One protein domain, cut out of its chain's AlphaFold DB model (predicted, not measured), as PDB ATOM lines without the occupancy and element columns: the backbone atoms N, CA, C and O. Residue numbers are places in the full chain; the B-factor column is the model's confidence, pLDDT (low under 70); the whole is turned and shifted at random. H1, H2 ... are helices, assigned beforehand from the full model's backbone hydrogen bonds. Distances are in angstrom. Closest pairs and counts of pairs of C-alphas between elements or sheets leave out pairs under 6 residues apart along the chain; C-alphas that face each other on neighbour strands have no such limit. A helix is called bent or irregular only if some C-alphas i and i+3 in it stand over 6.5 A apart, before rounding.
ATOM      1  N   SER A 163      19.723   1.382  -6.486       78.38
ATOM      2  CA  SER A 163      20.658   0.636  -7.343       78.38
ATOM      3  C   SER A 163      21.803  -0.075  -6.608       78.38
ATOM      4  O   SER A 163      22.448  -0.931  -7.213       78.38
ATOM      5  N   CYS A 164      22.123   0.287  -5.359       81.94
ATOM      6  CA  CYS A 164      23.283  -0.277  -4.637       81.94
ATOM      7  C   CYS A 164      23.131  -0.389  -3.111       81.94
ATOM      8  O   CYS A 164      24.085  -0.776  -2.438       81.94
ATOM      9  N   ASN A 165      21.968  -0.032  -2.564       72.62
ATOM     10  CA  ASN A 165      21.608  -0.039  -1.143       72.62
ATOM     11  C   ASN A 165      22.486   0.814  -0.200       72.62
ATOM     12  O   ASN A 165      22.229   0.831   0.998       72.62
ATOM     13  N   LYS A 166      23.473   1.565  -0.705       78.31
ATOM     14  CA  LYS A 166      24.199   2.574   0.086       78.31
ATOM     15  C   LYS A 166      23.312   3.782   0.367       78.31
ATOM     16  O   LYS A 166      22.497   4.144  -0.481       78.31
ATOM     17  N   GLU A 167      23.506   4.427   1.510       74.00
ATOM     18  CA  GLU A 167      22.818   5.675   1.842       74.00
ATOM     19  C   GLU A 167      23.175   6.813   0.867       74.00
ATOM     20  O   GLU A 167      24.256   6.847   0.267       74.00
ATOM     21  N   TYR A 168      22.225   7.721   0.649       73.94
ATOM     22  CA  TYR A 168      22.422   8.942  -0.120       73.94
ATOM     23  C   TYR A 168      23.135   9.992   0.732       73.94
ATOM     24  O   TYR A 168      22.618  10.421   1.756       73.94
ATOM     25  N   THR A 169      24.265  10.507   0.248       67.44
ATOM     26  CA  THR A 169      25.035  11.561   0.931       67.44
ATOM     27  C   THR A 169      24.382  12.950   0.877       67.44
ATOM     28  O   THR A 169      24.969  13.920   1.347       67.44
ATOM     29  N   ASN A 170      23.186  13.088   0.287       64.69
ATOM     30  CA  ASN A 170      22.422  14.336   0.280       64.69
ATOM     31  C   ASN A 170      20.909  14.139   0.064       64.69
ATOM     32  O   ASN A 170      20.442  13.126  -0.463       64.69
ATOM     33  N   ALA A 171      20.143  15.185   0.391       58.12
ATOM     34  CA  ALA A 171      18.689  15.243   0.220       58.12
ATOM     35  C   ALA A 171      18.206  15.107  -1.243       58.12
ATOM     36  O   ALA A 171      17.043  14.782  -1.476       58.12
ATOM     37  N   ILE A 172      19.093  15.297  -2.229       63.50
ATOM     38  CA  ILE A 172      18.804  15.231  -3.676       63.50
ATOM     39  C   ILE A 172      18.758  13.761  -4.169       63.50
ATOM     40  O   ILE A 172      18.575  13.495  -5.358       63.50
ATOM     41  N   LYS A 173      18.914  12.773  -3.272       67.56
ATOM     42  CA  LYS A 173      19.005  11.338  -3.607       67.56
ATOM     43  C   LYS A 173      20.127  11.045  -4.618       67.56
ATOM     44  O   LYS A 173      20.003  10.216  -5.529       67.56
ATOM     45  N   TRP A 174      21.256  11.740  -4.474       72.12
ATOM     46  CA  TRP A 174      22.435  11.521  -5.304       72.12
ATOM     47  C   TRP A 174      23.290  10.386  -4.734       72.12
ATOM     48  O   TRP A 174      23.992  10.556  -3.744       72.12
ATOM     49  N   CYS A 175      23.269   9.214  -5.373       82.19
ATOM     50  CA  CYS A 175      24.265   8.180  -5.100       82.19
ATOM     51  C   CYS A 175      25.427   8.320  -6.081       82.19
ATOM     52  O   CYS A 175      25.354   7.841  -7.215       82.19
ATOM     53  N   GLU A 176      26.489   8.987  -5.639       79.12
ATOM     54  CA  GLU A 176      27.648   9.329  -6.461       79.12
ATOM     55  C   GLU A 176      28.226   8.121  -7.212       79.12
ATOM     56  O   GLU A 176      28.322   8.158  -8.437       79.12
ATOM     57  N   SER A 177      28.517   7.020  -6.510       81.44
ATOM     58  CA  SER A 177      29.069   5.801  -7.125       81.44
ATOM     59  C   SER A 177      28.206   5.255  -8.277       81.44
ATOM     60  O   SER A 177      28.717   5.011  -9.371       81.44
ATOM     61  N   CYS A 178      26.885   5.166  -8.091       84.31
ATOM     62  CA  CYS A 178      25.956   4.739  -9.140       84.31
ATOM     63  C   CYS A 178      25.890   5.726 -10.312       84.31
ATOM     64  O   CYS A 178      25.832   5.299 -11.467       84.31
ATOM     65  N   LYS A 179      25.916   7.040 -10.047       81.06
ATOM     66  CA  LYS A 179      25.914   8.064 -11.105       81.06
ATOM     67  C   LYS A 179      27.205   8.004 -11.921       81.06
ATOM     68  O   LYS A 179      27.130   8.002 -13.147       81.06
ATOM     69  N   ILE A 180      28.361   7.885 -11.266       82.12
ATOM     70  CA  ILE A 180      29.672   7.712 -11.908       82.12
ATOM     71  C   ILE A 180      29.668   6.479 -12.821       82.12
ATOM     72  O   ILE A 180      30.062   6.578 -13.984       82.12
ATOM     73  N   ASP A 181      29.181   5.331 -12.350       82.38
ATOM     74  CA  ASP A 181      29.161   4.109 -13.160       82.38
ATOM     75  C   ASP A 181      28.151   4.170 -14.316       82.38
ATOM     76  O   ASP A 181      28.427   3.652 -15.400       82.38
ATOM     77  N   ASP A 182      27.020   4.856 -14.155       81.12
ATOM     78  CA  ASP A 182      26.102   5.134 -15.264       81.12
ATOM     79  C   ASP A 182      26.672   6.126 -16.286       81.12
ATOM     80  O   ASP A 182      26.408   5.978 -17.484       81.12
ATOM     81  N   PHE A 183      27.480   7.102 -15.864       80.06
ATOM     82  CA  PHE A 183      28.224   7.963 -16.787       80.06
ATOM     83  C   PHE A 183      29.286   7.165 -17.557       80.06
ATOM     84  O   PHE A 183      29.294   7.230 -18.787       80.06
ATOM     85  N   LYS A 184      30.089   6.314 -16.896       81.19
ATOM     86  CA  LYS A 184      31.041   5.399 -17.569       81.19
ATOM     87  C   LYS A 184      30.352   4.535 -18.638       81.19
ATOM     88  O   LYS A 184      30.824   4.469 -19.771       81.19
ATOM     89  N   LYS A 185      29.196   3.930 -18.319       81.88
ATOM     90  CA  LYS A 185      28.376   3.114 -19.252       81.88
ATOM     91  C   LYS A 185      27.779   3.902 -20.432       81.88
ATOM     92  O   LYS A 185      27.336   3.284 -21.405       81.88
ATOM     93  N   LYS A 186      27.698   5.235 -20.335       81.06
ATOM     94  CA  LYS A 186      27.251   6.132 -21.416       81.06
ATOM     95  C   LYS A 186      28.429   6.597 -22.269       81.06
ATOM     96  O   LYS A 186      28.327   6.533 -23.489       81.06
ATOM     97  N   PHE A 187      29.555   6.974 -21.657       72.94
ATOM     98  CA  PHE A 187      30.751   7.415 -22.384       72.94
ATOM     99  C   PHE A 187      31.301   6.345 -23.335       72.94
ATOM    100  O   PHE A 187      31.633   6.669 -24.469       72.94
ATOM    101  N   THR A 188      31.271   5.059 -22.963       71.69
ATOM    102  CA  THR A 188      31.660   3.952 -23.868       71.69
ATOM    103  C   THR A 188      30.760   3.782 -25.103       71.69
ATOM    104  O   THR A 188      31.077   2.983 -25.980       71.69
ATOM    105  N   LYS A 189      29.648   4.525 -25.194       77.88
ATOM    106  CA  LYS A 189      28.738   4.575 -26.353       77.88
ATOM    107  C   LYS A 189      28.764   5.923 -27.082       77.88
ATOM    108  O   LYS A 189      28.090   6.065 -28.098       77.88
ATOM    109  N   TRP A 190      29.484   6.914 -26.558       75.44
ATOM    110  CA  TRP A 190      29.588   8.267 -27.113       75.44
ATOM    111  C   TRP A 190      30.951   8.459 -27.779       75.44
ATOM    112  O   TRP A 190      31.767   9.268 -27.346       75.44
ATOM    113  N   THR A 191      31.181   7.699 -28.847       82.94
ATOM    114  CA  THR A 191      32.285   7.937 -29.780       82.94
ATOM    115  C   THR A 191      31.837   8.910 -30.871       82.94
ATOM    116  O   THR A 191      30.708   8.849 -31.358       82.94
ATOM    117  N   SER A 192      32.728   9.806 -31.286       88.31
ATOM    118  CA  SER A 192      32.546  10.643 -32.480       88.31
ATOM    119  C   SER A 192      32.827   9.879 -33.780       88.31
ATOM    120  O   SER A 192      32.577  10.399 -34.867       88.31
ATOM    121  N   GLY A 193      33.360   8.655 -33.678       88.06
ATOM    122  CA  GLY A 193      33.865   7.886 -34.819       88.06
ATOM    123  C   GLY A 193      35.218   8.401 -35.320       88.06
ATOM    124  O   GLY A 193      35.592   8.139 -36.462       88.06
ATOM    125  N   ASN A 194      35.930   9.166 -34.488       94.50
ATOM    126  CA  ASN A 194      37.227   9.749 -34.793       94.50
ATOM    127  C   ASN A 194      38.147   9.604 -33.579       94.50
ATOM    128  O   ASN A 194      38.110  10.416 -32.654       94.50
ATOM    129  N   ASP A 195      39.019   8.598 -33.633       92.06
ATOM    130  CA  ASP A 195      39.943   8.205 -32.565       92.06
ATOM    131  C   ASP A 195      40.717   9.388 -31.959       92.06
ATOM    132  O   ASP A 195      40.993   9.406 -30.764       92.06
ATOM    133  N   LYS A 196      41.061  10.413 -32.752       93.62
ATOM    134  CA  LYS A 196      41.797  11.591 -32.259       93.62
ATOM    135  C   LYS A 196      40.944  12.495 -31.371       93.62
ATOM    136  O   LYS A 196      41.460  13.056 -30.410       93.62
ATOM    137  N   ILE A 197      39.663  12.647 -31.701       90.75
ATOM    138  CA  ILE A 197      38.703  13.415 -30.901       90.75
ATOM    139  C   ILE A 197      38.331  12.604 -29.656       90.75
ATOM    140  O   ILE A 197      38.365  13.132 -28.546       90.75
ATOM    141  N   ASP A 198      38.073  11.308 -29.824       88.69
ATOM    142  CA  ASP A 198      37.638  10.425 -28.740       88.69
ATOM    143  C   ASP A 198      38.753  10.193 -27.701       88.69
ATOM    144  O   ASP A 198      38.477  10.158 -26.499       88.69
ATOM    145  N   ASN A 199      40.022  10.129 -28.121       88.19
ATOM    146  CA  ASN A 199      41.173  10.106 -27.207       88.19
ATOM    147  C   ASN A 199      41.356  11.441 -26.464       88.19
ATOM    148  O   ASN A 199      41.628  11.437 -25.266       88.19
ATOM    149  N   PHE A 200      41.167  12.585 -27.136       89.56
ATOM    150  CA  PHE A 200      41.252  13.901 -26.488       89.56
ATOM    151  C   PHE A 200      40.156  14.092 -25.424       89.56
ATOM    152  O   PHE A 200      40.430  14.605 -24.338       89.56
ATOM    153  N   ILE A 201      38.931  13.629 -25.696       87.06
ATOM    154  CA  ILE A 201      37.826  13.637 -24.728       87.06
ATOM    155  C   ILE A 201      38.178  12.787 -23.496       87.06
ATOM    156  O   ILE A 201      38.055  13.275 -22.371       87.06
ATOM    157  N   GLN A 202      38.681  11.563 -23.694       83.50
ATOM    158  CA  GLN A 202      39.122  10.689 -22.597       83.50
ATOM    159  C   GLN A 202      40.254  11.315 -21.771       83.50
ATOM    160  O   GLN A 202      40.188  11.322 -20.542       83.50
ATOM    161  N   GLU A 203      41.264  11.904 -22.418       86.94
ATOM    162  CA  GLU A 203      42.349  12.619 -21.733       86.94
ATOM    163  C   GLU A 203      41.833  13.739 -20.820       86.94
ATOM    164  O   GLU A 203      42.336  13.905 -19.709       86.94
ATOM    165  N   MET A 204      40.848  14.519 -21.273       86.19
ATOM    166  CA  MET A 204      40.271  15.606 -20.476       86.19
ATOM    167  C   MET A 204      39.444  15.078 -19.295       86.19
ATOM    168  O   MET A 204      39.567  15.607 -18.192       86.19
ATOM    169  N   GLN A 205      38.672  14.005 -19.495       75.69
ATOM    170  CA  GLN A 205      37.879  13.354 -18.441       75.69
ATOM    171  C   GLN A 205      38.754  12.724 -17.344       75.69
ATOM    172  O   GLN A 205      38.444  12.832 -16.157       75.69
ATOM    173  N   LEU A 206      39.882  12.112 -17.716       76.06
ATOM    174  CA  LEU A 206      40.845  11.564 -16.755       76.06
ATOM    175  C   LEU A 206      41.494  12.668 -15.904       76.06
ATOM    176  O   LEU A 206      41.635  12.505 -14.693       76.06
ATOM    177  N   LYS A 207      41.824  13.821 -16.502       77.25
ATOM    178  CA  LYS A 207      42.447  14.961 -15.795       77.25
ATOM    179  C   LYS A 207      41.532  15.582 -14.732       77.25
ATOM    180  O   LYS A 207      42.039  16.114 -13.749       77.25
ATOM    181  N   SER A 208      40.209  15.482 -14.885       61.28
ATOM    182  CA  SER A 208      39.239  15.918 -13.867       61.28
ATOM    183  C   SER A 208      39.066  14.950 -12.687       61.28
ATOM    184  O   SER A 208      38.621  15.383 -11.633       61.28
ATOM    185  N   HIS A 209      39.448  13.673 -12.815       54.75
ATOM    186  CA  HIS A 209      39.331  12.692 -11.722       54.75
ATOM    187  C   HIS A 209      40.516  12.699 -10.735       54.75
ATOM    188  O   HIS A 209      40.462  12.006  -9.726       54.75
ATOM    189  N   GLY A 210      41.572  13.476 -11.005       49.81
ATOM    190  CA  GLY A 210      42.767  13.592 -10.157       49.81
ATOM    191  C   GLY A 210      42.811  14.842  -9.268       49.81
ATOM    192  O   GLY A 210      43.906  15.310  -8.962       49.81
ATOM    193  N   LYS A 211      41.655  15.438  -8.939       44.72
ATOM    194  CA  LYS A 211      41.533  16.640  -8.094       44.72
ATOM    195  C   LYS A 211      40.276  16.612  -7.213       44.72
ATOM    196  O   LYS A 211      39.345  17.385  -7.438       44.72
ATOM    197  N   ILE A 212      40.296  15.734  -6.216       39.00
ATOM    198  CA  ILE A 212      39.573  15.857  -4.943       39.00
ATOM    199  C   ILE A 212      40.600  15.505  -3.866       39.00
ATOM    200  O   ILE A 212      41.300  14.491  -4.094       39.00
TER     201      ILE A 212
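AT A GLANCE: This is residues 163 to 212 of the 212 residues of an uncharacterized protein of Glomus cerebriforme (UniProt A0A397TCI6). Two helices, H1 and H2, make a wide, open U: the link of residues 188 to 194 folds the chain back, H2 runs nearly opposite to H1 and is shifted along it, and the two stay apart with no packed core between them. Beyond the far end of H1, residues 163 to 175 make a loose loop with no named element, of which residues 169 to 174 stick out free. The printed part has 50 residues with two named helices, H1 then H2, and no named strand; the class is all helix. The whole is loose, with a radius of gyration of the C-alphas of 14.0 A, and elongated, spanning 39 by 24 by 15 A.

HOW THE PARTS SIT: Begin with the longest helix, H2, residues 195 to 208, and look along its z column: its N-to-C direction has a z component of 0.97. Then turn to H1, residues 176 to 187, where that component is -0.99. H1 and H2 are apart, with no C-alpha of the one within 8 A of the other. In both helices every O i to N i+4 pair is within hydrogen-bond range.

IN THESE COORDINATES: Find C-alpha 195 at (39.943, 8.205, -32.565); from there H2 runs 20.2 A to C-alpha 208 at (39.239, 15.918, -13.867). Go back to C-alpha 176 at (27.648, 9.329, -6.461), where H1 begins; it runs 16.3 A to C-alpha 187. Neither helix is bent.

THE WHOLE: The two C-alphas farthest apart, those of Ala 171 and Lys 196, are 40.0 A apart. The link from H1 to H2, with 7 residues, is short. Residues 180 to 186 of H1 stand free, and so do residues 203 to 212, of which 203 to 208 belong to H2. The printed part has no cut and ends at Ile 212, the chain's last residue. In the B-factor column the mean pLDDT of the printed part is 76.9; look for values under 70 at residues 169 to 173 and 208 to 212.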